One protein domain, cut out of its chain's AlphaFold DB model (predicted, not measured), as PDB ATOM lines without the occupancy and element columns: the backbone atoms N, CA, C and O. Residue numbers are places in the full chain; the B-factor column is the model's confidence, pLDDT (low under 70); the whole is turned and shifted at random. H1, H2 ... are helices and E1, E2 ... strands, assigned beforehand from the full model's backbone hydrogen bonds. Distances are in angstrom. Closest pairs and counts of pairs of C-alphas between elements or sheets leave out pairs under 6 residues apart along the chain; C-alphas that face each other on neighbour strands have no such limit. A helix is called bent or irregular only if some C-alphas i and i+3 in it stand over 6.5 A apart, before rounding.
ATOM      1  N   LYS A  31     -67.087  54.259 -78.676       76.19
ATOM      2  CA  LYS A  31     -65.685  53.853 -78.838       76.19
ATOM      3  C   LYS A  31     -65.369  52.762 -77.822       76.19
ATOM      4  O   LYS A  31     -65.577  52.965 -76.625       76.19
ATOM      5  N   VAL A  32     -64.911  51.606 -78.295       77.44
ATOM      6  CA  VAL A  32     -64.497  50.476 -77.458       77.44
ATOM      7  C   VAL A  32     -62.978  50.398 -77.473       77.44
ATOM      8  O   VAL A  32     -62.356  50.160 -78.503       77.44
ATOM      9  N   LEU A  33     -62.398  50.623 -76.308       76.94
ATOM     10  CA  LEU A  33     -60.977  50.689 -76.041       76.94
ATOM     11  C   LEU A  33     -60.507  49.367 -75.441       76.94
ATOM     12  O   LEU A  33     -61.108  48.886 -74.486       76.94
ATOM     13  N   CYS A  34     -59.421  48.792 -75.942       77.94
ATOM     14  CA  CYS A  34     -58.828  47.585 -75.377       77.94
ATOM     15  C   CYS A  34     -57.326  47.772 -75.176       77.94
ATOM     16  O   CYS A  34     -56.586  48.028 -76.122       77.94
ATOM     17  N   SER A  35     -56.859  47.629 -73.940       71.75
ATOM     18  CA  SER A  35     -55.432  47.606 -73.615       71.75
ATOM     19  C   SER A  35     -55.219  46.842 -72.318       71.75
ATOM     20  O   SER A  35     -56.119  46.771 -71.479       71.75
ATOM     21  N   THR A  36     -54.039  46.258 -72.154       62.44
ATOM     22  CA  THR A  36     -53.640  45.618 -70.901       62.44
ATOM     23  C   THR A  36     -53.549  46.656 -69.768       62.44
ATOM     24  O   THR A  36     -53.390  47.847 -70.005       62.44
ATOM     25  N   ALA A  37     -53.700  46.254 -68.503       50.50
ATOM     26  CA  ALA A  37     -53.563  47.112 -67.305       50.50
ATOM     27  C   ALA A  37     -54.580  48.257 -67.119       50.50
ATOM     28  O   ALA A  37     -54.375  49.106 -66.244       50.50
ATOM     29  N   GLY A  38     -55.638  48.361 -67.927       47.25
ATOM     30  CA  GLY A  38     -56.460  49.577 -67.935       47.25
ATOM     31  C   GLY A  38     -55.661  50.801 -68.407       47.25
ATOM     32  O   GLY A  38     -55.906  51.920 -67.966       47.25
ATOM     33  N   LEU A  39     -54.653  50.600 -69.270       50.25
ATOM     34  CA  LEU A  39     -53.788  51.647 -69.837       50.25
ATOM     35  C   LEU A  39     -54.549  52.710 -70.648       50.25
ATOM     36  O   LEU A  39     -53.991  53.760 -70.947       50.25
ATOM     37  N   LEU A  40     -55.834  52.493 -70.939       52.03
ATOM     38  CA  LEU A  40     -56.664  53.401 -71.717       52.03
ATOM     39  C   LEU A  40     -57.594  54.279 -70.849       52.03
ATOM     40  O   LEU A  40     -58.811  54.221 -70.972       52.03
ATOM     41  N   HIS A  41     -57.023  55.183 -70.038       49.16
ATOM     42  CA  HIS A  41     -57.735  56.357 -69.466       49.16
ATOM     43  C   HIS A  41     -57.954  57.465 -70.522       49.16
ATOM     44  O   HIS A  41     -57.891  58.660 -70.238       49.16
ATOM     45  N   LEU A  42     -58.107  57.086 -71.789       50.31
ATOM     46  CA  LEU A  42     -57.682  57.939 -72.897       50.31
ATOM     47  C   LEU A  42     -58.677  58.983 -73.351       50.31
ATOM     48  O   LEU A  42     -58.287  59.915 -74.040       50.31
ATOM     49  N   LEU A  43     -59.940  58.853 -72.978       50.06
ATOM     50  CA  LEU A  43     -60.994  59.598 -73.656       50.06
ATOM     51  C   LEU A  43     -62.000  60.232 -72.695       50.06
ATOM     52  O   LEU A  43     -63.070  60.662 -73.125       50.06
ATOM     53  N   VAL A  44     -61.695  60.260 -71.395       47.06
ATOM     54  CA  VAL A  44     -62.679  60.640 -70.381       47.06
ATOM     55  C   VAL A  44     -62.090  61.618 -69.391       47.06
ATOM     56  O   VAL A  44     -61.106  61.294 -68.733       47.06
ATOM     57  N   ARG A  45     -62.730  62.795 -69.278       46.19
ATOM     58  CA  ARG A  45     -62.411  63.863 -68.317       46.19
ATOM     59  C   ARG A  45     -62.181  63.248 -66.930       46.19
ATOM     60  O   ARG A  45     -63.043  62.520 -66.450       46.19
ATOM     61  N   SER A  46     -61.057  63.570 -66.284       45.25
ATOM     62  CA  SER A  46     -60.600  62.968 -65.015       45.25
ATOM     63  C   SER A  46     -61.587  63.055 -63.837       45.25
ATOM     64  O   SER A  46     -61.330  62.476 -62.788       45.25
ATOM     65  N   GLU A  47     -62.702  63.774 -63.990       44.72
ATOM     66  CA  GLU A  47     -63.746  63.954 -62.978       44.72
ATOM     67  C   GLU A  47     -65.031  63.133 -63.234       44.72
ATOM     68  O   GLU A  47     -65.933  63.143 -62.393       44.72
ATOM     69  N   GLU A  48     -65.159  62.405 -64.355       52.84
ATOM     70  CA  GLU A  48     -66.331  61.548 -64.611       52.84
ATOM     71  C   GLU A  48     -66.143  60.133 -64.029       52.84
ATOM     72  O   GLU A  48     -65.153  59.444 -64.282       52.84
ATOM     73  N   THR A  49     -67.119  59.676 -63.238       54.12
ATOM     74  CA  THR A  49     -67.091  58.353 -62.595       54.12
ATOM     75  C   THR A  49     -67.373  57.239 -63.606       54.12
ATOM     76  O   THR A  49     -68.430  57.217 -64.237       54.12
ATOM     77  N   ALA A  50     -66.433  56.300 -63.745       59.12
ATOM     78  CA  ALA A  50     -66.616  55.081 -64.532       59.12
ATOM     79  C   ALA A  50     -67.714  54.205 -63.913       59.12
ATOM     80  O   ALA A  50     -67.733  54.004 -62.696       59.12
ATOM     81  N   GLN A  51     -68.590  53.641 -64.741       59.53
ATOM     82  CA  GLN A  51     -69.592  52.661 -64.326       59.53
ATOM     83  C   GLN A  51     -69.171  51.263 -64.803       59.53
ATOM     84  O   GLN A  51     -68.879  51.096 -65.992       59.53
ATOM     85  N   PRO A  52     -69.132  50.245 -63.927       58.16
ATOM     86  CA  PRO A  52     -68.844  48.881 -64.350       58.16
ATOM     87  C   PRO A  52     -69.982  48.342 -65.223       58.16
ATOM     88  O   PRO A  52     -71.164  48.429 -64.876       58.16
ATOM     89  N   LEU A  53     -69.628  47.741 -66.356       59.41
ATOM     90  CA  LEU A  53     -70.572  47.011 -67.192       59.41
ATOM     91  C   LEU A  53     -70.696  45.578 -66.675       59.41
ATOM     92  O   LEU A  53     -70.036  44.673 -67.161       59.41
ATOM     93  N   ASN A  54     -71.607  45.345 -65.729       53.75
ATOM     94  CA  ASN A  54     -71.822  44.020 -65.117       53.75
ATOM     95  C   ASN A  54     -72.181  42.892 -66.114       53.75
ATOM     96  O   ASN A  54     -72.212  41.724 -65.736       53.75
ATOM     97  N   TYR A  55     -72.484  43.231 -67.370       56.38
ATOM     98  CA  TYR A  55     -72.816  42.285 -68.435       56.38
ATOM     99  C   TYR A  55     -71.582  41.621 -69.073       56.38
ATOM    100  O   TYR A  55     -71.697  40.521 -69.611       56.38
ATOM    101  N   VAL A  56     -70.406  42.259 -69.008       56.28
ATOM    102  CA  VAL A  56     -69.142  41.723 -69.542       56.28
ATOM    103  C   VAL A  56     -68.043  41.977 -68.512       56.28
ATOM    104  O   VAL A  56     -67.861  43.114 -68.083       56.28
ATOM    105  N   ARG A  57     -67.340  40.925 -68.068       55.16
ATOM    106  CA  ARG A  57     -66.332  41.059 -67.002       55.16
ATOM    107  C   ARG A  57     -65.276  42.089 -67.390       55.16
ATOM    108  O   ARG A  57     -64.795  42.074 -68.513       55.16
ATOM    109  N   ASP A  58     -64.938  42.949 -66.434       59.62
ATOM    110  CA  ASP A  58     -63.824  43.893 -66.508       59.62
ATOM    111  C   ASP A  58     -63.960  45.020 -67.560       59.62
ATOM    112  O   ASP A  58     -62.990  45.690 -67.911       59.62
ATOM    113  N   PHE A  59     -65.184  45.327 -68.010       61.00
ATOM    114  CA  PHE A  59     -65.452  46.518 -68.827       61.00
ATOM    115  C   PHE A  59     -65.907  47.704 -67.970       61.00
ATOM    116  O   PHE A  59     -66.847  47.610 -67.174       61.00
ATOM    117  N   LEU A  60     -65.270  48.851 -68.186       56.94
ATOM    118  CA  LEU A  60     -65.621  50.135 -67.593       56.94
ATOM    119  C   LEU A  60     -66.239  51.029 -68.663       56.94
ATOM    120  O   LEU A  60     -65.725  51.126 -69.776       56.94
ATOM    121  N   LEU A  61     -67.346  51.682 -68.336       62.72
ATOM    122  CA  LEU A  61     -68.023  52.609 -69.227       62.72
ATOM    123  C   LEU A  61     -68.052  54.004 -68.633       62.72
ATOM    124  O   LEU A  61     -68.471  54.214 -67.496       62.72
ATOM    125  N   TRP A  62     -67.680  54.960 -69.463       61.69
ATOM    126  CA  TRP A  62     -67.824  56.371 -69.197       61.69
ATOM    127  C   TRP A  62     -68.837  56.978 -70.166       61.69
ATOM    128  O   TRP A  62     -68.721  56.869 -71.391       61.69
ATOM    129  N   THR A  63     -69.858  57.606 -69.592       55.97
ATOM    130  CA  THR A  63     -70.906  58.322 -70.324       55.97
ATOM    131  C   THR A  63     -70.727  59.815 -70.129       55.97
ATOM    132  O   THR A  63     -70.678  60.264 -68.983       55.97
ATOM    133  N   ARG A  64     -70.742  60.591 -71.216       54.28
ATOM    134  CA  ARG A  64     -70.712  62.054 -71.137       54.28
ATOM    135  C   ARG A  64     -71.965  62.578 -70.424       54.28
ATOM    136  O   ARG A  64     -73.091  62.284 -70.840       54.28
ATOM    137  N   ARG A  65     -71.814  63.410 -69.383       47.88
ATOM    138  CA  ARG A  65     -72.965  64.146 -68.817       47.88
ATOM    139  C   ARG A  65     -73.386  65.272 -69.767       47.88
ATOM    140  O   ARG A  65     -72.596  66.150 -70.101       47.88
ATOM    141  N   ARG A  66     -74.669  65.304 -70.138       40.12
ATOM    142  CA  ARG A  66     -75.280  66.226 -71.125       40.12
ATOM    143  C   ARG A  66     -75.313  67.719 -70.735       40.12
ATOM    144  O   ARG A  66     -76.048  68.486 -71.344       40.12
ATOM    145  N   SER A  67     -74.588  68.149 -69.706       35.00
ATOM    146  CA  SER A  67     -74.704  69.503 -69.158       35.00
ATOM    147  C   SER A  67     -73.369  69.993 -68.620       35.00
ATOM    148  O   SER A  67     -73.148  69.897 -67.422       35.00
ATOM    149  N   LYS A  90     -52.843  64.456 -69.285       40.88
ATOM    150  CA  LYS A  90     -53.549  65.319 -70.233       40.88
ATOM    151  C   LYS A  90     -54.700  64.486 -70.768       40.88
ATOM    152  O   LYS A  90     -54.524  63.544 -71.528       40.88
ATOM    153  N   THR A  91     -55.876  64.782 -70.246       44.28
ATOM    154  CA  THR A  91     -57.075  64.048 -70.575       44.28
ATOM    155  C   THR A  91     -57.535  64.586 -71.910       44.28
ATOM    156  O   THR A  91     -57.966  65.737 -72.000       44.28
ATOM    157  N   TYR A  92     -57.379  63.789 -72.958       45.53
ATOM    158  CA  TYR A  92     -57.842  64.150 -74.285       45.53
ATOM    159  C   TYR A  92     -59.367  64.065 -74.280       45.53
ATOM    160  O   TYR A  92     -59.965  62.993 -74.355       45.53
ATOM    161  N   VAL A  93     -60.011  65.216 -74.091       49.81
ATOM    162  CA  VAL A  93     -61.466  65.317 -74.169       49.81
ATOM    163  C   VAL A  93     -61.844  65.119 -75.629       49.81
ATOM    164  O   VAL A  93     -61.548  65.963 -76.473       49.81
ATOM    165  N   ILE A  94     -62.507  64.005 -75.934       51.34
ATOM    166  CA  ILE A  94     -63.194  63.864 -77.215       51.34
ATOM    167  C   ILE A  94     -64.231  64.989 -77.294       51.34
ATOM    168  O   ILE A  94     -65.144  65.065 -76.474       51.34
ATOM    169  N   HIS A  95     -64.085  65.883 -78.274       53.50
ATOM    170  CA  HIS A  95     -65.077  66.932 -78.530       53.50
ATOM    171  C   HIS A  95     -66.408  66.358 -79.050       53.50
ATOM    172  O   HIS A  95     -67.459  66.991 -78.917       53.50
ATOM    173  N   GLU A  96     -66.372  65.146 -79.604       59.84
ATOM    174  CA  GLU A  96     -67.541  64.387 -80.038       59.84
ATOM    175  C   GLU A  96     -68.384  63.877 -78.863       59.84
ATOM    176  O   GLU A  96     -67.887  63.442 -77.825       59.84
ATOM    177  N   ASP A  97     -69.700  63.901 -79.042       67.50
ATOM    178  CA  ASP A  97     -70.641  63.288 -78.112       67.50
ATOM    179  C   ASP A  97     -70.673  61.764 -78.354       67.50
ATOM    180  O   ASP A  97     -71.423  61.255 -79.189       67.50
ATOM    181  N   CYS A  98     -69.768  61.037 -77.691       70.19
ATOM    182  CA  CYS A  98     -69.572  59.591 -77.825       70.19
ATOM    183  C   CYS A  98     -69.510  58.917 -76.452       70.19
ATOM    184  O   CYS A  98     -68.995  59.486 -75.492       70.19
ATOM    185  N   ASN A  99     -69.962  57.664 -76.371       74.81
ATOM    186  CA  ASN A  99     -69.676  56.832 -75.199       74.81
ATOM    187  C   ASN A  99     -68.315  56.172 -75.348       74.81
ATOM    188  O   ASN A  99     -67.967  55.726 -76.442       74.81
ATOM    189  N   VAL A 100     -67.594  56.037 -74.241       74.50
ATOM    190  CA  VAL A 100     -66.298  55.362 -74.211       74.50
ATOM    191  C   VAL A 100     -66.399  54.155 -73.296       74.50
ATOM    192  O   VAL A 100     -66.676  54.293 -72.107       74.50
ATOM    193  N   ILE A 101     -66.147  52.973 -73.842       76.44
ATOM    194  CA  ILE A 101     -66.068  51.727 -73.086       76.44
ATOM    195  C   ILE A 101     -64.614  51.264 -73.108       76.44
ATOM    196  O   ILE A 101     -64.084  51.074 -74.194       76.44
ATOM    197  N   ALA A 102     -63.981  51.029 -71.961       74.62
ATOM    198  CA  ALA A 102     -62.680  50.366 -71.904       74.62
ATOM    199  C   ALA A 102     -62.808  48.938 -71.377       74.62
ATOM    200  O   ALA A 102     -63.367  48.706 -70.307       74.62
ATOM    201  N   ALA A 103     -62.247  47.995 -72.127       73.69
ATOM    202  CA  ALA A 103     -61.931  46.654 -71.673       73.69
ATOM    203  C   ALA A 103     -60.670  46.741 -70.802       73.69
ATOM    204  O   ALA A 103     -59.564  46.926 -71.318       73.69
ATOM    205  N   SER A 104     -60.845  46.660 -69.487       67.56
ATOM    206  CA  SER A 104     -59.748  46.548 -68.533       67.56
ATOM    207  C   SER A 104     -59.449  45.071 -68.342       67.56
ATOM    208  O   SER A 104     -60.349  44.290 -68.090       67.56
ATOM    209  N   TRP A 105     -58.204  44.646 -68.477       69.69
ATOM    210  CA  TRP A 105     -57.819  43.260 -68.218       69.69
ATOM    211  C   TRP A 105     -56.373  43.218 -67.741       69.69
ATOM    212  O   TRP A 105     -55.619  44.177 -67.948       69.69
ATOM    213  N   ASP A 106     -56.018  42.152 -67.020       65.94
ATOM    214  CA  ASP A 106     -54.709  42.022 -66.371       65.94
ATOM    215  C   ASP A 106     -53.577  42.259 -67.381       65.94
ATOM    216  O   ASP A 106     -53.650  41.828 -68.530       65.94
ATOM    217  N   SER A 107     -52.545  42.993 -66.969       58.97
ATOM    218  CA  SER A 107     -51.377  43.265 -67.800       58.97
ATOM    219  C   SER A 107     -50.262  42.261 -67.675       58.97
ATOM    220  O   SER A 107     -49.413  42.236 -68.562       58.97
ATOM    221  N   GLY A 108     -50.251  41.448 -66.617       56.53
ATOM    222  CA  GLY A 108     -49.140  40.550 -66.361       56.53
ATOM    223  C   GLY A 108     -47.875  41.362 -66.083       56.53
ATOM    224  O   GLY A 108     -47.095  41.676 -66.972       56.53
ATOM    225  N   THR A 109     -47.631  41.696 -64.820       55.16
ATOM    226  CA  THR A 109     -46.518  42.573 -64.398       55.16
ATOM    227  C   THR A 109     -45.131  41.914 -64.449       55.16
ATOM    228  O   THR A 109     -44.138  42.507 -64.035       55.16
ATOM    229  N   THR A 110     -45.045  40.677 -64.944       57.34
ATOM    230  CA  THR A 110     -43.812  39.884 -65.065       57.34
ATOM    231  C   THR A 110     -43.755  39.223 -66.438       57.34
ATOM    232  O   THR A 110     -44.787  39.057 -67.080       57.34
ATOM    233  N   THR A 111     -42.583  38.757 -66.875       59.53
ATOM    234  CA  THR A 111     -42.451  38.001 -68.137       59.53
ATOM    235  C   THR A 111     -43.349  36.760 -68.172       59.53
ATOM    236  O   THR A 111     -43.967  36.475 -69.191       59.53
ATOM    237  N   LEU A 112     -43.471  36.031 -67.055       64.88
ATOM    238  CA  LEU A 112     -44.402  34.902 -66.962       64.88
ATOM    239  C   LEU A 112     -45.861  35.381 -67.016       64.88
ATOM    240  O   LEU A 112     -46.685  34.769 -67.690       64.88
ATOM    241  N   GLY A 113     -46.154  36.505 -66.359       70.88
ATOM    242  CA  GLY A 113     -47.443  37.186 -66.441       70.88
ATOM    243  C   GLY A 113     -47.812  37.576 -67.872       70.88
ATOM    244  O   GLY A 113     -48.953  37.361 -68.266       70.88
ATOM    245  N   TYR A 114     -46.858  38.052 -68.677       75.31
ATOM    246  CA  TYR A 114     -47.089  38.389 -70.082       75.31
ATOM    247  C   TYR A 114     -47.611  37.185 -70.875       75.31
ATOM    248  O   TYR A 114     -48.614  37.308 -71.568       75.31
ATOM    249  N   TYR A 115     -46.989  36.006 -70.743       79.56
ATOM    250  CA  TYR A 115     -47.452  34.801 -71.446       79.56
ATOM    251  C   TYR A 115     -48.840  34.340 -70.980       79.56
ATOM    252  O   TYR A 115     -49.644  33.891 -71.795       79.56
ATOM    253  N   VAL A 116     -49.146  34.482 -69.687       79.56
ATOM    254  CA  VAL A 116     -50.484  34.181 -69.151       79.56
ATOM    255  C   VAL A 116     -51.533  35.120 -69.753       79.56
ATOM    256  O   VAL A 116     -52.571  34.661 -70.229       79.56
ATOM    257  N   VAL A 117     -51.248  36.422 -69.790       78.88
ATOM    258  CA  VAL A 117     -52.146  37.432 -70.368       78.88
ATOM    259  C   VAL A 117     -52.289  37.248 -71.877       78.88
ATOM    260  O   VAL A 117     -53.402  37.283 -72.400       78.88
ATOM    261  N   GLN A 118     -51.199  36.950 -72.583       82.88
ATOM    262  CA  GLN A 118     -51.227  36.612 -74.005       82.88
ATOM    263  C   GLN A 118     -52.152  35.415 -74.283       82.88
ATOM    264  O   GLN A 118     -52.934  35.463 -75.235       82.88
ATOM    265  N   GLY A 119     -52.143  34.394 -73.420       82.94
ATOM    266  CA  GLY A 119     -53.044  33.243 -73.516       82.94
ATOM    267  C   GLY A 119     -54.518  33.564 -73.233       82.94
ATOM    268  O   GLY A 119     -55.398  32.890 -73.764       82.94
ATOM    269  N   ALA A 120     -54.809  34.605 -72.446       82.31
ATOM    270  CA  ALA A 120     -56.174  35.055 -72.150       82.31
ATOM    271  C   ALA A 120     -56.782  35.940 -73.256       82.31
ATOM    272  O   ALA A 120     -58.002  36.083 -73.344       82.31
ATOM    273  N   ARG A 121     -55.945  36.508 -74.133       87.31
ATOM    274  CA  ARG A 121     -56.339  37.434 -75.207       87.31
ATOM    275  C   ARG A 121     -57.495  36.920 -76.092       87.31
ATOM    276  O   ARG A 121     -58.398  37.717 -76.350       87.31
ATOM    277  N   PRO A 122     -57.553  35.637 -76.522       87.00
ATOM    278  CA  PRO A 122     -58.713  35.079 -77.227       87.00
ATOM    279  C   PRO A 122     -60.055  35.294 -76.527       87.00
ATOM    280  O   PRO A 122     -61.032  35.684 -77.166       87.00
ATOM    281  N   GLN A 123     -60.087  35.111 -75.206       85.00
ATOM    282  CA  GLN A 123     -61.302  35.306 -74.420       85.00
ATOM    283  C   GLN A 123     -61.731  36.777 -74.399       85.00
ATOM    284  O   GLN A 123     -62.919  37.069 -74.519       85.00
ATOM    285  N   VAL A 124     -60.768  37.703 -74.317       84.62
ATOM    286  CA  VAL A 124     -61.033  39.152 -74.347       84.62
ATOM    287  C   VAL A 124     -61.644  39.577 -75.681       84.62
ATOM    288  O   VAL A 124     -62.627  40.315 -75.697       84.62
ATOM    289  N   GLY A 125     -61.121  39.075 -76.804       85.75
ATOM    290  CA  GLY A 125     -61.712  39.324 -78.122       85.75
ATOM    291  C   GLY A 125     -63.145  38.792 -78.242       85.75
ATOM    292  O   GLY A 125     -64.025  39.466 -78.789       85.75
ATOM    293  N   GLU A 126     -63.422  37.616 -77.672       86.56
ATOM    294  CA  GLU A 126     -64.780  37.072 -77.616       86.56
ATOM    295  C   GLU A 126     -65.724  37.969 -76.797       86.56
ATOM    296  O   GLU A 126     -66.853  38.237 -77.223       86.56
ATOM    297  N   ASP A 127     -65.258  38.469 -75.653       84.75
ATOM    298  CA  ASP A 127     -66.015  39.359 -74.770       84.75
ATOM    299  C   ASP A 127     -66.307  40.717 -75.427       84.75
ATOM    300  O   ASP A 127     -67.451  41.185 -75.386       84.75
ATOM    301  N   ILE A 128     -65.337  41.288 -76.150       84.69
ATOM    302  CA  ILE A 128     -65.538  42.464 -77.017       84.69
ATOM    303  C   ILE A 128     -66.619  42.166 -78.067       84.69
ATOM    304  O   ILE A 128     -67.580  42.926 -78.219       84.69
ATOM    305  N   GLY A 129     -66.534  41.019 -78.745       86.88
ATOM    306  CA  GLY A 129     -67.524  40.610 -79.744       86.88
ATOM    307  C   GLY A 129     -68.931  40.398 -79.166       86.88
ATOM    308  O   GLY A 129     -69.933  40.675 -79.837       86.88
ATOM    309  N   ARG A 130     -69.049  39.911 -77.924       84.44
ATOM    310  CA  ARG A 130     -70.330  39.805 -77.198       84.44
ATOM    311  C   ARG A 130     -70.895  41.186 -76.870       84.44
ATOM    312  O   ARG A 130     -72.083  41.408 -77.117       84.44
ATOM    313  N   LEU A 131     -70.060  42.109 -76.386       82.81
ATOM    314  CA  LEU A 131     -70.447  43.493 -76.096       82.81
ATOM    315  C   LEU A 131     -70.999  44.194 -77.340       82.81
ATOM    316  O   LEU A 131     -72.087  44.758 -77.301       82.81
ATOM    317  N   ILE A 132     -70.282  44.128 -78.460       84.81
ATOM    318  CA  ILE A 132     -70.687  44.779 -79.712       84.81
ATOM    319  C   ILE A 132     -72.022  44.230 -80.206       84.81
ATOM    320  O   ILE A 132     -72.923  44.997 -80.546       84.81
ATOM    321  N   ARG A 133     -72.178  42.898 -80.222       85.31
ATOM    322  CA  ARG A 133     -73.455  42.276 -80.592       85.31
ATOM    323  C   ARG A 133     -74.567  42.769 -79.682       85.31
ATOM    324  O   ARG A 133     -75.625  43.124 -80.188       85.31
ATOM    325  N   PHE A 134     -74.335  42.829 -78.376       81.38
ATOM    326  CA  PHE A 134     -75.310  43.372 -77.441       81.38
ATOM    327  C   PHE A 134     -75.675  44.828 -77.774       81.38
ATOM    328  O   PHE A 134     -76.858  45.122 -77.916       81.38
ATOM    329  N   LEU A 135     -74.694  45.710 -77.992       80.44
ATOM    330  CA  LEU A 135     -74.925  47.116 -78.342       80.44
ATOM    331  C   LEU A 135     -75.761  47.264 -79.620       80.44
ATOM    332  O   LEU A 135     -76.730  48.019 -79.626       80.44
ATOM    333  N   LEU A 136     -75.436  46.513 -80.674       83.19
ATOM    334  CA  LEU A 136     -76.167  46.546 -81.948       83.19
ATOM    335  C   LEU A 136     -77.613  46.031 -81.830       83.19
ATOM    336  O   LEU A 136     -78.472  46.447 -82.600       83.19
ATOM    337  N   HIS A 137     -77.890  45.115 -80.896       82.56
ATOM    338  CA  HIS A 137     -79.246  44.595 -80.672       82.56
ATOM    339  C   HIS A 137     -80.066  45.460 -79.707       82.56
ATOM    340  O   HIS A 137     -81.280  45.569 -79.869       82.56
ATOM    341  N   ALA A 138     -79.425  46.023 -78.682       75.75
ATOM    342  CA  ALA A 138     -80.085  46.745 -77.599       75.75
ATOM    343  C   ALA A 138     -80.253  48.243 -77.882       75.75
ATOM    344  O   ALA A 138     -81.030  48.905 -77.199       75.75
ATOM    345  N   THR A 139     -79.533  48.792 -78.861       76.19
ATOM    346  CA  THR A 139     -79.550  50.222 -79.189       76.19
ATOM    347  C   THR A 139     -79.846  50.446 -80.673       76.19
ATOM    348  O   THR A 139     -79.904  49.508 -81.463       76.19
ATOM    349  N   ALA A 140     -80.016  51.709 -81.070       78.69
ATOM    350  CA  ALA A 140     -80.138  52.094 -82.475       78.69
ATOM    351  C   ALA A 140     -78.777  52.241 -83.192       78.69
ATOM    352  O   ALA A 140     -78.743  52.728 -84.322       78.69
ATOM    353  N   LEU A 141     -77.665  51.865 -82.544       79.62
ATOM    354  CA  LEU A 141     -76.330  51.966 -83.127       79.62
ATOM    355  C   LEU A 141     -76.189  51.048 -84.339       79.62
ATOM    356  O   LEU A 141     -76.638  49.901 -84.356       79.62
ATOM    357  N   THR A 142     -75.489  51.555 -85.342       82.88
ATOM    358  CA  THR A 142     -75.057  50.808 -86.520       82.88
ATOM    359  C   THR A 142     -73.550  50.567 -86.466       82.88
ATOM    360  O   THR A 142     -72.827  51.248 -85.740       82.88
ATOM    361  N   LYS A 143     -73.058  49.597 -87.245       81.75
ATOM    362  CA  LYS A 143     -71.630  49.243 -87.285       81.75
ATOM    363  C   LYS A 143     -70.692  50.454 -87.480       81.75
ATOM    364  O   LYS A 143     -69.769  50.579 -86.685       81.75
ATOM    365  N   PRO A 144     -70.942  51.401 -88.410       79.94
ATOM    366  CA  PRO A 144     -70.055  52.558 -88.610       79.94
ATOM    367  C   PRO A 144     -69.930  53.500 -87.399       79.94
ATOM    368  O   PRO A 144     -69.054  54.358 -87.368       79.94
ATOM    369  N   GLN A 145     -70.823  53.365 -86.415       80.12
ATOM    370  CA  GLN A 145     -70.862  54.182 -85.200       80.12
ATOM    371  C   GLN A 145     -70.127  53.532 -84.020       80.12
ATOM    372  O   GLN A 145     -70.115  54.107 -82.929       80.12
ATOM    373  N   ILE A 146     -69.563  52.332 -84.210       81.31
ATOM    374  CA  ILE A 146     -68.786  51.606 -83.203       81.31
ATOM    375  C   ILE A 146     -67.340  51.519 -83.676       81.31
ATOM    376  O   ILE A 146     -67.067  50.927 -84.717       81.31
ATOM    377  N   HIS A 147     -66.415  52.102 -82.918       81.06
ATOM    378  CA  HIS A 147     -64.986  52.114 -83.256       81.06
ATOM    379  C   HIS A 147     -64.219  51.249 -82.263       81.06
ATOM    380  O   HIS A 147     -64.352  51.456 -81.053       81.06
ATOM    381  N   LEU A 148     -63.439  50.285 -82.756       87.69
ATOM    382  CA  LEU A 148     -62.596  49.434 -81.915       87.69
ATOM    383  C   LEU A 148     -61.174  49.979 -81.936       87.69
ATOM    384  O   LEU A 148     -60.613  50.190 -83.002       87.69
ATOM    385  N   ILE A 149     -60.590  50.218 -80.769       88.38
ATOM    386  CA  ILE A 149     -59.237  50.764 -80.648       88.38
ATOM    387  C   ILE A 149     -58.474  49.870 -79.681       88.38
ATOM    388  O   ILE A 149     -58.837  49.769 -78.507       88.38
ATOM    389  N   GLY A 150     -57.433  49.204 -80.167       89.12
ATOM    390  CA  GLY A 150     -56.632  48.281 -79.376       89.12
ATOM    391  C   GLY A 150     -55.188  48.743 -79.272       89.12
ATOM    392  O   GLY A 150     -54.558  48.961 -80.295       89.12
ATOM    393  N   HIS A 151     -54.640  48.859 -78.061       89.44
ATOM    394  CA  HIS A 151     -53.223  49.176 -77.833       89.44
ATOM    395  C   HIS A 151     -52.450  47.950 -77.352       89.44
ATOM    396  O   HIS A 151     -52.971  47.182 -76.536       89.44
ATOM    397  N   SER A 152     -51.212  47.770 -77.820       89.25
ATOM    398  CA  SER A 152     -50.348  46.657 -77.409       89.25
ATOM    399  C   SER A 152     -51.012  45.291 -77.663       89.25
ATOM    400  O   SER A 152     -51.521  45.032 -78.754       89.25
ATOM    401  N   LEU A 153     -51.077  44.410 -76.658       87.75
ATOM    402  CA  LEU A 153     -51.836  43.151 -76.706       87.75
ATOM    403  C   LEU A 153     -53.332  43.350 -77.013       87.75
ATOM    404  O   LEU A 153     -53.967  42.464 -77.589       87.75
ATOM    405  N   GLY A 154     -53.897  44.509 -76.667       87.56
ATOM    406  CA  GLY A 154     -55.277  44.868 -76.981       87.56
ATOM    407  C   GLY A 154     -55.538  45.020 -78.480       87.56
ATOM    408  O   GLY A 154     -56.637  44.702 -78.923       87.56
ATOM    409  N   ALA A 155     -54.532  45.405 -79.277       91.88
ATOM    410  CA  ALA A 155     -54.634  45.458 -80.741       91.88
ATOM    411  C   ALA A 155     -54.972  44.077 -81.324       91.88
ATOM    412  O   ALA A 155     -55.870  43.922 -82.149       91.88
ATOM    413  N   HIS A 156     -54.316  43.035 -80.815       92.31
ATOM    414  CA  HIS A 156     -54.608  41.664 -81.217       92.31
ATOM    415  C   HIS A 156     -55.932  41.146 -80.670       92.31
ATOM    416  O   HIS A 156     -56.469  40.215 -81.258       92.31
ATOM    417  N   ALA A 157     -56.432  41.683 -79.551       89.44
ATOM    418  CA  ALA A 157     -57.733  41.321 -78.987       89.44
ATOM    419  C   ALA A 157     -58.892  41.898 -79.812       89.44
ATOM    420  O   ALA A 157     -59.880  41.203 -80.039       89.44
ATOM    421  N   VAL A 158     -58.766  43.149 -80.278       89.19
ATOM    422  CA  VAL A 158     -59.776  43.768 -81.152       89.19
ATOM    423  C   VAL A 158     -59.792  43.129 -82.539       89.19
ATOM    424  O   VAL A 158     -60.883  42.906 -83.055       89.19
ATOM    425  N   GLY A 159     -58.632  42.760 -83.098       89.38
ATOM    426  CA  GLY A 159     -58.553  42.075 -84.398       89.38
ATOM    427  C   GLY A 159     -59.301  40.742 -84.404       89.38
ATOM    428  O   GLY A 159     -60.222  40.538 -85.183       89.38
ATOM    429  N   ILE A 160     -59.036  39.881 -83.417       87.25
ATOM    430  CA  ILE A 160     -59.726  38.582 -83.310       87.25
ATOM    431  C   ILE A 160     -61.170  38.670 -82.803       87.25
ATOM    432  O   ILE A 160     -61.806  37.634 -82.573       87.25
ATOM    433  N   SER A 161     -61.661  39.871 -82.489       82.25
ATOM    434  CA  SER A 161     -63.023  40.007 -81.993       82.25
ATOM    435  C   SER A 161     -63.971  39.400 -83.027       82.25
ATOM    436  O   SER A 161     -63.796  39.572 -84.230       82.25
ATOM    437  N   LEU A 162     -64.975  38.634 -82.587       69.44
ATOM    438  CA  LEU A 162     -65.875  37.884 -83.486       69.44
ATOM    439  C   LEU A 162     -66.865  38.798 -84.248       69.44
ATOM    440  O   LEU A 162     -68.028  38.447 -84.464       69.44
ATOM    441  N   THR A 163     -66.430  40.002 -84.611       69.56
ATOM    442  CA  THR A 163     -67.181  41.062 -85.278       69.56
ATOM    443  C   THR A 163     -66.448  41.495 -86.550       69.56
ATOM    444  O   THR A 163     -65.909  42.600 -86.573       69.56
ATOM    445  N   PRO A 164     -66.468  40.667 -87.617       63.44
ATOM    446  CA  PRO A 164     -65.594  40.799 -88.797       63.44
ATOM    447  C   PRO A 164     -65.941  41.970 -89.744       63.44
ATOM    448  O   PRO A 164     -65.821  41.873 -90.957       63.44
ATOM    449  N   PHE A 165     -66.472  43.072 -89.216       68.12
ATOM    450  CA  PHE A 165     -66.988  44.199 -90.000       68.12
ATOM    451  C   PHE A 165     -66.830  45.556 -89.304       68.12
ATOM    452  O   PHE A 165     -67.386  46.543 -89.781       68.12
ATOM    453  N   LEU A 166     -66.193  45.609 -88.133       77.75
ATOM    454  CA  LEU A 166     -65.898  46.875 -87.468       77.75
ATOM    455  C   LEU A 166     -64.430  47.201 -87.696       77.75
ATOM    456  O   LEU A 166     -63.621  46.348 -87.353       77.75
ATOM    457  N   PRO A 167     -64.091  48.378 -88.244       75.75
ATOM    458  CA  PRO A 167     -62.706  48.744 -88.502       75.75
ATOM    459  C   PRO A 167     -61.962  48.933 -87.168       75.75
ATOM    460  O   PRO A 167     -62.340  49.818 -86.389       75.75
ATOM    461  N   PRO A 168     -60.966  48.087 -86.848       82.94
ATOM    462  CA  PRO A 168     -60.139  48.256 -85.674       82.94
ATOM    463  C   PRO A 168     -58.952  49.176 -85.979       82.94
ATOM    464  O   PRO A 168     -58.273  49.007 -86.990       82.94
ATOM    465  N   ALA A 169     -58.659  50.076 -85.043       86.56
ATOM    466  CA  ALA A 169     -57.406  50.816 -84.993       86.56
ATOM    467  C   ALA A 169     -56.418  50.093 -84.061       86.56
ATOM    468  O   ALA A 169     -56.676  49.935 -82.859       86.56
ATOM    469  N   GLY A 170     -55.289  49.643 -84.606       93.44
ATOM    470  CA  GLY A 170     -54.187  49.025 -83.870       93.44
ATOM    471  C   GLY A 170     -53.148  50.058 -83.436       93.44
ATOM    472  O   GLY A 170     -52.489  50.676 -84.261       93.44
ATOM    473  N   LEU A 171     -52.956  50.244 -82.137       93.50
ATOM    474  CA  LEU A 171     -51.998  51.196 -81.577       93.50
ATOM    475  C   LEU A 171     -50.790  50.432 -81.038       93.50
ATOM    476  O   LEU A 171     -50.873  49.779 -79.999       93.50
ATOM    477  N   ASP A 172     -49.687  50.503 -81.770       93.75
ATOM    478  CA  ASP A 172     -48.426  49.798 -81.540       93.75
ATOM    479  C   ASP A 172     -48.633  48.329 -81.107       93.75
ATOM    480  O   ASP A 172     -48.373  47.973 -79.952       93.75
ATOM    481  N   PRO A 173     -49.189  47.473 -81.992       93.94
ATOM    482  CA  PRO A 173     -49.535  46.088 -81.661       93.94
ATOM    483  C   PRO A 173     -48.327  45.315 -81.129       93.94
ATOM    484  O   PRO A 173     -47.228  45.476 -81.645       93.94
ATOM    485  N   ALA A 174     -48.506  44.472 -80.110       90.31
ATOM    486  CA  ALA A 174     -47.381  43.811 -79.442       90.31
ATOM    487  C   ALA A 174     -46.598  42.853 -80.371       90.31
ATOM    488  O   ALA A 174     -47.177  41.973 -80.995       90.31
ATOM    489  N   GLY A 175     -45.266  42.953 -80.410       88.44
ATOM    490  CA  GLY A 175     -44.427  42.116 -81.286       88.44
ATOM    491  C   GLY A 175     -44.122  40.714 -80.754       88.44
ATOM    492  O   GLY A 175     -44.058  39.741 -81.511       88.44
ATOM    493  N   LEU A 176     -43.958  40.571 -79.436       84.31
ATOM    494  CA  LEU A 176     -43.487  39.322 -78.829       84.31
ATOM    495  C   LEU A 176     -44.445  38.153 -79.107       84.31
ATOM    496  O   LEU A 176     -45.612  38.200 -78.740       84.31
ATOM    497  N   MET A 177     -43.921  37.087 -79.723       82.38
ATOM    498  CA  MET A 177     -44.647  35.898 -80.216       82.38
ATOM    499  C   MET A 177     -45.554  36.126 -81.435       82.38
ATOM    500  O   MET A 177     -45.978  35.149 -82.052       82.38
ATOM    501  N   TYR A 178     -45.822  37.364 -81.849       87.81
ATOM    502  CA  TYR A 178     -46.796  37.641 -82.908       87.81
ATOM    503  C   TYR A 178     -46.221  37.598 -84.328       87.81
ATOM    504  O   TYR A 178     -46.969  37.295 -85.255       87.81
ATOM    505  N   HIS A 179     -44.900  37.738 -84.493       84.31
ATOM    506  CA  HIS A 179     -44.208  37.548 -85.781       84.31
ATOM    507  C   HIS A 179     -44.461  36.177 -86.425       84.31
ATOM    508  O   HIS A 179     -44.599  36.044 -87.638       84.31
ATOM    509  N   THR A 180     -44.541  35.129 -85.602       83.44
ATOM    510  CA  THR A 180     -44.747  33.741 -86.059       83.44
ATOM    511  C   THR A 180     -46.155  33.222 -85.781       83.44
ATOM    512  O   THR A 180     -46.475  32.087 -86.130       83.44
ATOM    513  N   THR A 181     -47.009  34.045 -85.169       87.50
ATOM    514  CA  THR A 181     -48.402  33.686 -84.899       87.50
ATOM    515  C   THR A 181     -49.211  33.726 -86.195       87.50
ATOM    516  O   THR A 181     -49.058  34.632 -87.019       87.50
ATOM    517  N   ASP A 182     -50.090  32.734 -86.359       89.94
ATOM    518  CA  ASP A 182     -51.028  32.655 -87.478       89.94
ATOM    519  C   ASP A 182     -51.869  33.938 -87.585       89.94
ATOM    520  O   ASP A 182     -52.289  34.494 -86.569       89.94
ATOM    521  N   ARG A 183     -52.134  34.399 -88.812       90.12
ATOM    522  CA  ARG A 183     -52.895  35.635 -89.073       90.12
ATOM    523  C   ARG A 183     -54.275  35.621 -88.419       90.12
ATOM    524  O   ARG A 183     -54.694  36.640 -87.899       90.12
ATOM    525  N   THR A 184     -54.923  34.460 -88.338       88.25
ATOM    526  CA  THR A 184     -56.230  34.286 -87.673       88.25
ATOM    527  C   THR A 184     -56.175  34.434 -86.150       88.25
ATOM    528  O   THR A 184     -57.204  34.466 -85.480       88.25
ATOM    529  N   GLN A 185     -54.970  34.461 -85.582       88.56
ATOM    530  CA  GLN A 185     -54.707  34.563 -84.154       88.56
ATOM    531  C   GLN A 185     -53.969  35.860 -83.821       88.56
ATOM    532  O   GLN A 185     -53.385  35.969 -82.746       88.56
ATOM    533  N   ARG A 186     -53.989  36.879 -84.676       91.75
ATOM    534  CA  ARG A 186     -53.419  38.202 -84.391       91.75
ATOM    535  C   ARG A 186     -54.199  39.268 -85.142       91.75
ATOM    536  O   ARG A 186     -55.155  38.935 -85.815       91.75
ATOM    537  N   LEU A 187     -53.802  40.525 -84.973       93.44
ATOM    538  CA  LEU A 187     -54.357  41.590 -85.803       93.44
ATOM    539  C   LEU A 187     -53.836  41.391 -87.233       93.44
ATOM    540  O   LEU A 187     -52.624  41.236 -87.428       93.44
ATOM    541  N   ASP A 188     -54.743  41.379 -88.197       93.00
ATOM    542  CA  ASP A 188     -54.453  41.282 -89.625       93.00
ATOM    543  C   ASP A 188     -55.491  42.078 -90.426       93.00
ATOM    544  O   ASP A 188     -56.648  42.201 -90.035       93.00
ATOM    545  N   ARG A 189     -55.094  42.583 -91.596       91.12
ATOM    546  CA  ARG A 189     -55.964  43.344 -92.503       91.12
ATOM    547  C   ARG A 189     -57.265  42.617 -92.859       91.12
ATOM    548  O   ARG A 189     -58.243  43.255 -93.215       91.12
ATOM    549  N   SER A 190     -57.283  41.282 -92.793       90.19
ATOM    550  CA  SER A 190     -58.480  40.480 -93.073       90.19
ATOM    551  C   SER A 190     -59.527  40.477 -91.953       90.19
ATOM    552  O   SER A 190     -60.622  39.955 -92.170       90.19
ATOM    553  N   ASP A 191     -59.235  41.077 -90.794       88.25
ATOM    554  CA  ASP A 191     -60.148  41.126 -89.645       88.25
ATOM    555  C   ASP A 191     -61.353  42.066 -89.870       88.25
ATOM    556  O   ASP A 191     -62.392  41.917 -89.218       88.25
ATOM    557  N   ALA A 192     -61.252  43.026 -90.798       87.81
ATOM    558  CA  ALA A 192     -62.319  43.975 -91.115       87.81
ATOM    559  C   ALA A 192     -62.264  44.465 -92.572       87.81
ATOM    560  O   ALA A 192     -61.381  44.105 -93.339       87.81
ATOM    561  N   GLU A 193     -63.229  45.307 -92.963       86.12
ATOM    562  CA  GLU A 193     -63.214  45.980 -94.275       86.12
ATOM    563  C   GLU A 193     -62.064  46.987 -94.412       86.12
ATOM    564  O   GLU A 193     -61.678  47.329 -95.529       86.12
ATOM    565  N   PHE A 194     -61.565  47.489 -93.282       88.81
ATOM    566  CA  PHE A 194     -60.430  48.392 -93.205       88.81
ATOM    567  C   PHE A 194     -59.787  48.289 -91.819       88.81
ATOM    568  O   PHE A 194     -60.498  48.340 -90.812       88.81
ATOM    569  N   VAL A 195     -58.463  48.170 -91.771       91.75
ATOM    570  CA  VAL A 195     -57.660  48.161 -90.541       91.75
ATOM    571  C   VAL A 195     -56.575  49.234 -90.643       91.75
ATOM    572  O   VAL A 195     -55.745  49.189 -91.553       91.75
ATOM    573  N   ASP A 196     -56.538  50.172 -89.699       93.31
ATOM    574  CA  ASP A 196     -55.443  51.135 -89.564       93.31
ATOM    575  C   ASP A 196     -54.558  50.823 -88.357       93.31
ATOM    576  O   ASP A 196     -55.028  50.364 -87.316       93.31
ATOM    577  N   VAL A 197     -53.251  51.046 -88.499       95.06
ATOM    578  CA  VAL A 197     -52.264  50.690 -87.473       95.06
ATOM    579  C   VAL A 197     -51.245  51.807 -87.301       95.06
ATOM    580  O   VAL A 197     -50.743  52.340 -88.281       95.06
ATOM    581  N   ILE A 198     -50.912  52.174 -86.066       94.81
ATOM    582  CA  ILE A 198     -49.869  53.158 -85.746       94.81
ATOM    583  C   ILE A 198     -48.715  52.439 -85.050       94.81
ATOM    584  O   ILE A 198     -48.893  51.953 -83.939       94.81
ATOM    585  N   HIS A 199     -47.534  52.416 -85.662       94.25
ATOM    586  CA  HIS A 199     -46.311  51.829 -85.107       94.25
ATOM    587  C   HIS A 199     -45.428  52.926 -84.515       94.25
ATOM    588  O   HIS A 199     -45.012  53.843 -85.226       94.25
ATOM    589  N   THR A 200     -45.132  52.851 -83.221       92.94
ATOM    590  CA  THR A 200     -44.261  53.824 -82.538       92.94
ATOM    591  C   THR A 200     -43.055  53.194 -81.863       92.94
ATOM    592  O   THR A 200     -42.127  53.940 -81.543       92.94
ATOM    593  N   HIS A 201     -43.059  51.872 -81.668       92.12
ATOM    594  CA  HIS A 201     -41.989  51.119 -81.014       92.12
ATOM    595  C   HIS A 201     -41.754  49.742 -81.662       92.12
ATOM    596  O   HIS A 201     -41.494  48.748 -80.970       92.12
ATOM    597  N   GLY A 202     -41.898  49.675 -82.989       89.38
ATOM    598  CA  GLY A 202     -41.680  48.474 -83.790       89.38
ATOM    599  C   GLY A 202     -40.219  48.350 -84.213       89.38
ATOM    600  O   GLY A 202     -39.786  49.031 -85.138       89.38
ATOM    601  N   CYS A 203     -39.469  47.462 -83.559       81.00
ATOM    602  CA  CYS A 203     -38.111  47.111 -83.968       81.00
ATOM    603  C   CYS A 203     -37.763  45.646 -83.706       81.00
ATOM    604  O   CYS A 203     -38.117  45.073 -82.675       81.00
ATOM    605  N   THR A 204     -36.983  45.072 -84.622       68.19
ATOM    606  CA  THR A 204     -36.331  43.772 -84.447       68.19
ATOM    607  C   THR A 204     -34.926  43.952 -83.875       68.19
ATOM    608  O   THR A 204     -34.067  44.604 -84.471       68.19
ATOM    609  N   THR A 205     -34.644  43.314 -82.738       60.25
ATOM    610  CA  THR A 205     -33.269  43.173 -82.230       60.25
ATOM    611  C   THR A 205     -32.620  41.908 -82.802       60.25
ATOM    612  O   THR A 205     -33.301  40.929 -83.089       60.25
ATOM    613  N   ILE A 206     -31.285  41.878 -82.930       56.88
ATOM    614  CA  ILE A 206     -30.522  40.732 -83.491       56.88
ATOM    615  C   ILE A 206     -30.837  39.396 -82.782       56.88
ATOM    616  O   ILE A 206     -30.664  38.324 -83.357       56.88
ATOM    617  N   LEU A 207     -31.306  39.451 -81.532       58.38
ATOM    618  CA  LEU A 207     -31.653  38.286 -80.719       58.38
ATOM    619  C   LEU A 207     -33.168  38.110 -80.515       58.38
ATOM    620  O   LEU A 207     -33.556  37.285 -79.689       58.38
ATOM    621  N   ASN A 208     -34.015  38.881 -81.210       53.19
ATOM    622  CA  ASN A 208     -35.466  38.962 -80.977       53.19
ATOM    623  C   ASN A 208     -35.816  39.155 -79.488       53.19
ATOM    624  O   ASN A 208     -36.808  38.627 -78.984       53.19
ATOM    625  N   GLN A 209     -34.960  39.865 -78.752       50.75
ATOM    626  CA  GLN A 209     -35.166  40.154 -77.341       50.75
ATOM    627  C   GLN A 209     -36.069  41.375 -77.183       50.75
ATOM    628  O   GLN A 209     -35.824  42.429 -77.767       50.75
ATOM    629  N   TRP A 210     -37.076  41.220 -76.323       56.81
ATOM    630  CA  TRP A 210     -38.059  42.231 -75.910       56.81
ATOM    631  C   TRP A 210     -37.484  43.270 -74.934       56.81
ATOM    632  O   TRP A 210     -38.229  43.954 -74.240       56.81
ATOM    633  N   SER A 211     -36.156  43.347 -74.799       57.91
ATOM    634  CA  SER A 211     -35.521  44.221 -73.809       57.91
ATOM    635  C   SER A 211     -35.684  45.700 -74.139       57.91
ATOM    636  O   SER A 211     -35.448  46.528 -73.267       57.91
ATOM    637  N   ASP A 212     -36.050  46.021 -75.381       71.25
ATOM    638  CA  ASP A 212     -36.012  47.395 -75.864       71.25
ATOM    639  C   ASP A 212     -37.094  47.755 -76.892       71.25
ATOM    640  O   ASP A 212     -37.255  48.927 -77.163       71.25
ATOM    641  N   CYS A 213     -37.850  46.790 -77.438       82.69
ATOM    642  CA  CYS A 213     -38.896  47.015 -78.446       82.69
ATOM    643  C   CYS A 213     -40.151  46.236 -78.059       82.69
ATOM    644  O   CYS A 213     -40.064  45.041 -77.761       82.69
ATOM    645  N   TYR A 214     -41.310  46.896 -78.054       87.19
ATOM    646  CA  TYR A 214     -42.572  46.275 -77.633       87.19
ATOM    647  C   TYR A 214     -43.556  46.066 -78.778       87.19
ATOM    648  O   TYR A 214     -44.303  45.084 -78.741       87.19
ATOM    649  N   GLY A 215     -43.544  46.957 -79.770       90.56
ATOM    650  CA  GLY A 215     -44.377  46.871 -80.958       90.56
ATOM    651  C   GLY A 215     -43.851  45.841 -81.958       90.56
ATOM    652  O   GLY A 215     -42.674  45.482 -81.952       90.56
ATOM    653  N   ILE A 216     -44.739  45.356 -82.818       91.00
ATOM    654  CA  ILE A 216     -44.408  44.513 -83.963       91.00
ATOM    655  C   ILE A 216     -43.878  45.387 -85.107       91.00
ATOM    656  O   ILE A 216     -44.473  46.416 -85.436       91.00
ATOM    657  N   ASP A 217     -42.775  44.979 -85.733       89.94
ATOM    658  CA  ASP A 217     -42.198  45.643 -86.908       89.94
ATOM    659  C   ASP A 217     -42.697  45.035 -88.238       89.94
ATOM    660  O   ASP A 217     -41.955  44.853 -89.201       89.94
ATOM    661  N   GLU A 218     -43.996  44.730 -88.300       89.81
ATOM    662  CA  GLU A 218     -44.678  44.204 -89.485       89.81
ATOM    663  C   GLU A 218     -45.936  45.012 -89.793       89.81
ATOM    664  O   GLU A 218     -46.684  45.356 -88.883       89.81
ATOM    665  N   ASN A 219     -46.228  45.212 -91.079       90.38
ATOM    666  CA  ASN A 219     -47.498  45.795 -91.504       90.38
ATOM    667  C   ASN A 219     -48.648  44.818 -91.250       90.38
ATOM    668  O   ASN A 219     -48.679  43.714 -91.818       90.38
ATOM    669  N   LEU A 220     -49.594  45.243 -90.422       92.44
ATOM    670  CA  LEU A 220     -50.754  44.459 -90.025       92.44
ATOM    671  C   LEU A 220     -52.036  44.925 -90.704       92.44
ATOM    672  O   LEU A 220     -52.918  44.095 -90.896       92.44
ATOM    673  N   GLY A 221     -52.136  46.200 -91.075       92.06
ATOM    674  CA  GLY A 221     -53.365  46.795 -91.588       92.06
ATOM    675  C   GLY A 221     -53.448  46.928 -93.108       92.06
ATOM    676  O   GLY A 221     -52.652  46.384 -93.884       92.06
ATOM    677  N   ASP A 222     -54.471  47.674 -93.517       90.56
ATOM    678  CA  ASP A 222     -54.599  48.288 -94.836       90.56
ATOM    679  C   ASP A 222     -53.837  49.617 -94.901       90.56
ATOM    680  O   ASP A 222     -53.328  49.989 -95.959       90.56
ATOM    681  N   ALA A 223     -53.746  50.329 -93.774       90.56
ATOM    682  CA  ALA A 223     -52.949  51.540 -93.627       90.56
ATOM    683  C   ALA A 223     -52.095  51.477 -92.353       90.56
ATOM    684  O   ALA A 223     -52.605  51.662 -91.249       90.56
ATOM    685  N   ASP A 224     -50.788  51.263 -92.508       92.19
ATOM    686  CA  ASP A 224     -49.835  51.285 -91.397       92.19
ATOM    687  C   ASP A 224     -49.042  52.604 -91.390       92.19
ATOM    688  O   ASP A 224     -48.370  52.996 -92.353       92.19
ATOM    689  N   PHE A 225     -49.126  53.315 -90.275       92.00
ATOM    690  CA  PHE A 225     -48.478  54.592 -90.025       92.00
ATOM    691  C   PHE A 225     -47.239  54.382 -89.172       92.00
ATOM    692  O   PHE A 225     -47.302  53.772 -88.109       92.00
ATOM    693  N   TRP A 226     -46.122  54.953 -89.614       90.06
ATOM    694  CA  TRP A 226     -44.830  54.831 -88.943       90.06
ATOM    695  C   TRP A 226     -44.344  56.242 -88.579       90.06
ATOM    696  O   TRP A 226     -43.479  56.797 -89.255       90.06
ATOM    697  N   PRO A 227     -44.934  56.932 -87.591       88.44
ATOM    698  CA  PRO A 227     -44.451  58.243 -87.160       88.44
ATOM    699  C   PRO A 227     -42.978  58.183 -86.729       88.44
ATOM    700  O   PRO A 227     -42.573  57.321 -85.949       88.44
ATOM    701  N   ASN A 228     -42.175  59.127 -87.225       85.38
ATOM    702  CA  ASN A 228     -40.763  59.287 -86.854       85.38
ATOM    703  C   ASN A 228     -39.886  58.036 -87.089       85.38
ATOM    704  O   ASN A 228     -38.927  57.808 -86.355       85.38
ATOM    705  N   GLY A 229     -40.210  57.211 -88.087       83.50
ATOM    706  CA  GLY A 229     -39.536  55.930 -88.340       83.50
ATOM    707  C   GLY A 229     -40.210  54.728 -87.672       83.50
ATOM    708  O   GLY A 229     -39.866  53.599 -87.990       83.50
ATOM    709  N   GLY A 230     -41.165  54.962 -86.768       87.19
ATOM    710  CA  GLY A 230     -41.931  53.941 -86.046       87.19
ATOM    711  C   GLY A 230     -41.153  53.126 -85.010       87.19
ATOM    712  O   GLY A 230     -41.709  52.202 -84.427       87.19
ATOM    713  N   GLU A 231     -39.899  53.498 -84.746       88.12
ATOM    714  CA  GLU A 231     -39.033  52.847 -83.758       88.12
ATOM    715  C   GLU A 231     -38.861  53.693 -82.490       88.12
ATOM    716  O   GLU A 231     -39.149  53.232 -81.391       88.12
ATOM    717  N   ARG A 232     -38.374  54.935 -82.632       89.06
ATOM    718  CA  ARG A 232     -38.059  55.836 -81.513       89.06
ATOM    719  C   ARG A 232     -38.718  57.185 -81.691       89.06
ATOM    720  O   ARG A 232     -38.462  57.896 -82.665       89.06
ATOM    721  N   GLN A 233     -39.500  57.585 -80.703       89.31
ATOM    722  CA  GLN A 233     -40.264  58.815 -80.739       89.31
ATOM    723  C   GLN A 233     -39.426  59.976 -80.181       89.31
ATOM    724  O   GLN A 233     -38.861  59.869 -79.091       89.31
ATOM    725  N   PRO A 234     -39.326  61.119 -80.889       89.19
ATOM    726  CA  PRO A 234     -38.520  62.259 -80.448       89.19
ATOM    727  C   PRO A 234     -38.865  62.748 -79.037       89.19
ATOM    728  O   PRO A 234     -37.969  63.109 -78.281       89.19
ATOM    729  N   MET A 235     -40.145  62.699 -78.667       84.00
ATOM    730  CA  MET A 235     -40.641  63.087 -77.343       84.00
ATOM    731  C   MET A 235     -40.200  62.153 -76.206       84.00
ATOM    732  O   MET A 235     -40.275  62.544 -75.046       84.00
ATOM    733  N   CYS A 236     -39.716  60.951 -76.517       89.06
ATOM    734  CA  CYS A 236     -39.209  59.983 -75.542       89.06
ATOM    735  C   CYS A 236     -37.688  60.053 -75.348       89.06
ATOM    736  O   CYS A 236     -37.136  59.334 -74.520       89.06
ATOM    737  N   LYS A 237     -36.990  60.915 -76.098       87.88
ATOM    738  CA  LYS A 237     -35.552  61.156 -75.915       87.88
ATOM    739  C   LYS A 237     -35.299  62.025 -74.681       87.88
ATOM    740  O   LYS A 237     -36.201  62.692 -74.176       87.88
ATOM    741  N   GLU A 238     -34.051  62.050 -74.215       79.56
ATOM    742  CA  GLU A 238     -33.634  62.913 -73.105       79.56
ATOM    743  C   GLU A 238     -34.005  64.383 -73.379       79.56
ATOM    744  O   GLU A 238     -33.728  64.918 -74.452       79.56
ATOM    745  N   GLY A 239     -34.675  65.023 -72.416       76.38
ATOM    746  CA  GLY A 239     -35.198  66.387 -72.554       76.38
ATOM    747  C   GLY A 239     -36.562  66.502 -73.251       76.38
ATOM    748  O   GLY A 239     -37.103  67.606 -73.310       76.38
ATOM    749  N   GLY A 240     -37.135  65.400 -73.745       79.38
ATOM    750  CA  GLY A 240     -38.513  65.337 -74.233       79.38
ATOM    751  C   GLY A 240     -39.550  65.240 -73.105       79.38
ATOM    752  O   GLY A 240     -39.239  64.884 -71.967       79.38
ATOM    753  N   ASP A 241     -40.806  65.555 -73.421       79.44
ATOM    754  CA  ASP A 241     -41.944  65.523 -72.492       79.44
ATOM    755  C   ASP A 241     -42.798  64.246 -72.600       79.44
ATOM    756  O   ASP A 241     -43.726  64.051 -71.814       79.44
ATOM    757  N   GLY A 242     -42.459  63.326 -73.507       78.38
ATOM    758  CA  GLY A 242     -43.225  62.110 -73.787       78.38
ATOM    759  C   GLY A 242     -43.382  61.192 -72.577       78.38
ATOM    760  O   GLY A 242     -44.465  60.657 -72.350       78.38
ATOM    761  N   HIS A 243     -42.353  61.077 -71.729       79.94
ATOM    762  CA  HIS A 243     -42.428  60.294 -70.487       79.94
ATOM    763  C   HIS A 243     -43.500  60.806 -69.512       79.94
ATOM    764  O   HIS A 243     -43.995  60.033 -68.699       79.94
ATOM    765  N   GLN A 244     -43.870  62.088 -69.596       78.88
ATOM    766  CA  GLN A 244     -44.930  62.692 -68.779       78.88
ATOM    767  C   GLN A 244     -46.318  62.515 -69.414       78.88
ATOM    768  O   GLN A 244     -47.329  62.655 -68.731       78.88
ATOM    769  N   MET A 245     -46.372  62.231 -70.720       72.75
ATOM    770  CA  MET A 245     -47.609  62.011 -71.473       72.75
ATOM    771  C   MET A 245     -48.098  60.566 -71.390       72.75
ATOM    772  O   MET A 245     -49.288  60.302 -71.575       72.75
ATOM    773  N   VAL A 246     -47.186  59.626 -71.136       73.31
ATOM    774  CA  VAL A 246     -47.518  58.209 -70.998       73.31
ATOM    775  C   VAL A 246     -47.792  57.827 -69.545       73.31
ATOM    776  O   VAL A 246     -47.345  58.485 -68.607       73.31
ATOM    777  N   ARG A 247     -48.533  56.737 -69.339       67.94
ATOM    778  CA  ARG A 247     -48.785  56.207 -67.998       67.94
ATOM    779  C   ARG A 247     -47.488  55.659 -67.395       67.94
ATOM    780  O   ARG A 247     -46.732  54.960 -68.069       67.94
ATOM    781  N   GLU A 248     -47.287  55.911 -66.104       58.12
ATOM    782  CA  GLU A 248     -46.179  55.347 -65.329       58.12
ATOM    783  C   GLU A 248     -46.128  53.813 -65.462       58.12
ATOM    784  O   GLU A 248     -47.146  53.128 -65.333       58.12
ATOM    785  N   GLY A 249     -44.941  53.276 -65.763       61.19
ATOM    786  CA  GLY A 249     -44.719  51.846 -66.005       61.19
ATOM    787  C   GLY A 249     -44.905  51.384 -67.459       61.19
ATOM    788  O   GLY A 249     -44.532  50.255 -67.769       61.19
ATOM    789  N   SER A 250     -45.415  52.228 -68.365       69.75
ATOM    790  CA  SER A 250     -45.354  51.977 -69.814       69.75
ATOM    791  C   SER A 250     -44.003  52.416 -70.382       69.75
ATOM    792  O   SER A 250     -43.456  53.436 -69.961       69.75
ATOM    793  N   SER A 251     -43.492  51.715 -71.403       83.88
ATOM    794  CA  SER A 251     -42.463  52.321 -72.263       83.88
ATOM    795  C   SER A 251     -43.043  53.578 -72.912       83.88
ATOM    796  O   SER A 251     -44.202  53.571 -73.343       83.88
ATOM    797  N   CYS A 252     -42.241  54.644 -72.959       87.38
ATOM    798  CA  CYS A 252     -42.629  55.895 -73.595       87.38
ATOM    799  C   CYS A 252     -42.915  55.680 -75.079       87.38
ATOM    800  O   CYS A 252     -44.041  55.917 -75.504       87.38
ATOM    801  N   ASP A 253     -41.956  55.138 -75.836       90.38
ATOM    802  CA  ASP A 253     -42.103  54.919 -77.281       90.38
ATOM    803  C   ASP A 253     -43.357  54.086 -77.599       90.38
ATOM    804  O   ASP A 253     -44.123  54.425 -78.496       90.38
ATOM    805  N   HIS A 254     -43.633  53.057 -76.791       89.62
ATOM    806  CA  HIS A 254     -44.820  52.205 -76.925       89.62
ATOM    807  C   HIS A 254     -46.134  52.929 -76.587       89.62
ATOM    808  O   HIS A 254     -47.170  52.702 -77.210       89.62
ATOM    809  N   GLY A 255     -46.115  53.796 -75.571       85.75
ATOM    810  CA  GLY A 255     -47.291  54.543 -75.128       85.75
ATOM    811  C   GLY A 255     -47.642  55.723 -76.038       85.75
ATOM    812  O   GLY A 255     -48.801  56.122 -76.119       85.75
ATOM    813  N   ILE A 256     -46.676  56.267 -76.781       87.44
ATOM    814  CA  ILE A 256     -46.926  57.408 -77.667       87.44
ATOM    815  C   ILE A 256     -47.938  57.092 -78.777       87.44
ATOM    816  O   ILE A 256     -48.665  58.000 -79.179       87.44
ATOM    817  N   ALA A 257     -48.092  55.838 -79.221       90.12
ATOM    818  CA  ALA A 257     -49.104  55.493 -80.227       90.12
ATOM    819  C   ALA A 257     -50.514  55.927 -79.821       90.12
ATOM    820  O   ALA A 257     -51.250  56.506 -80.624       90.12
ATOM    821  N   TYR A 258     -50.881  55.715 -78.556       84.25
ATOM    822  CA  TYR A 258     -52.183  56.148 -78.079       84.25
ATOM    823  C   TYR A 258     -52.264  57.659 -77.868       84.25
ATOM    824  O   TYR A 258     -53.326  58.232 -78.095       84.25
ATOM    825  N   VAL A 259     -51.155  58.312 -77.497       83.12
ATOM    826  CA  VAL A 259     -51.089  59.774 -77.333       83.12
ATOM    827  C   VAL A 259     -51.358  60.439 -78.679       83.12
ATOM    828  O   VAL A 259     -52.253  61.278 -78.783       83.12
ATOM    829  N   LEU A 260     -50.666  59.981 -79.726       86.44
ATOM    830  CA  LEU A 260     -50.833  60.445 -81.103       86.44
ATOM    831  C   LEU A 260     -52.256  60.212 -81.612       86.44
ATOM    832  O   LEU A 260     -52.866  61.132 -82.159       86.44
ATOM    833  N   TYR A 261     -52.821  59.019 -81.392       86.94
ATOM    834  CA  TYR A 261     -54.207  58.743 -81.772       86.94
ATOM    835  C   TYR A 261     -55.170  59.718 -81.091       86.94
ATOM    836  O   TYR A 261     -56.022  60.313 -81.748       86.94
ATOM    837  N   THR A 262     -55.023  59.946 -79.787       77.38
ATOM    838  CA  THR A 262     -55.923  60.852 -79.065       77.38
ATOM    839  C   THR A 262     -55.742  62.317 -79.403       77.38
ATOM    840  O   THR A 262     -56.718  63.066 -79.436       77.38
ATOM    841  N   GLU A 263     -54.523  62.735 -79.720       81.44
ATOM    842  CA  GLU A 263     -54.265  64.077 -80.214       81.44
ATOM    843  C   GLU A 263     -54.903  64.294 -81.595       81.44
ATOM    844  O   GLU A 263     -55.513  65.340 -81.820       81.44
ATOM    845  N   SER A 264     -54.878  63.287 -82.477       84.12
ATOM    846  CA  SER A 264     -55.488  63.372 -83.813       84.12
ATOM    847  C   SER A 264     -56.994  63.682 -83.788       84.12
ATOM    848  O   SER A 264     -57.497  64.321 -84.710       84.12
ATOM    849  N   ILE A 265     -57.704  63.314 -82.710       79.50
ATOM    850  CA  ILE A 265     -59.144  63.584 -82.521       79.50
ATOM    851  C   ILE A 265     -59.435  65.093 -82.459       79.50
ATOM    852  O   ILE A 265     -60.526  65.532 -82.816       79.50
ATOM    853  N   GLN A 266     -58.477  65.904 -82.002       77.38
ATOM    854  CA  GLN A 266     -58.664  67.352 -81.850       77.38
ATOM    855  C   GLN A 266     -58.604  68.112 -83.177       77.38
ATOM    856  O   GLN A 266     -58.978  69.285 -83.239       77.38
ATOM    857  N   TYR A 267     -58.111  67.473 -84.234       80.94
ATOM    858  CA  TYR A 267     -57.839  68.131 -85.498       80.94
ATOM    859  C   TYR A 267     -58.853  67.712 -86.554       80.94
ATOM    860  O   TYR A 267     -59.138  66.536 -86.736       80.94
TER     861      TYR A 267
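What this domain is: This is residues 31 to 67 and 90 to 267 of the 396 residues of the protein "Lipase domain-containing protein" of Penaeus vannamei (UniProt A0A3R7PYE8). Amid little regular structure, a twisted mixed sheet, E2 E3 E1 E4 E5 E6 E7, has H1b and H2 over one face, H4 over the other. The printed part has 215 residues, mixed in class, compact, radius of gyration of the C-alphas 16.4 A, spanning 50 by 39 by 32 A.

Where its parts are: Find E1, residues 31-36, starting at (-65.685, 53.853, -78.838); then E2 59-62, E3 99-105, H1 111-138, E4 146-151, H2 153-159, E5 168-171, E6 196-198, E7 223-225, H3 242-245 and H4 252-264, ending at (-55.488, 63.372, -83.813). H1, one helix by its hydrogen bonds, is bent: C-alphas 119, ending H1a, and 122, beginning H1b, 24.4 A long, are 7.0 A apart.

How they stand to each other: Within hydrogen-bond range are N 32 and O 147 of parallel E1 and E4, 2.8 A, and every O i to N i+4 pair of H1a, H1b and H2, 7 of 9 in H4. H1b touches H2 with residues 122-128 alone, closest C-alphas Gly 125 and Ala 157, 4.5 A.

The domain as a whole: Residues 68-89 are cut out, a gap of 21.6 A; 65 residues are under pLDDT 70.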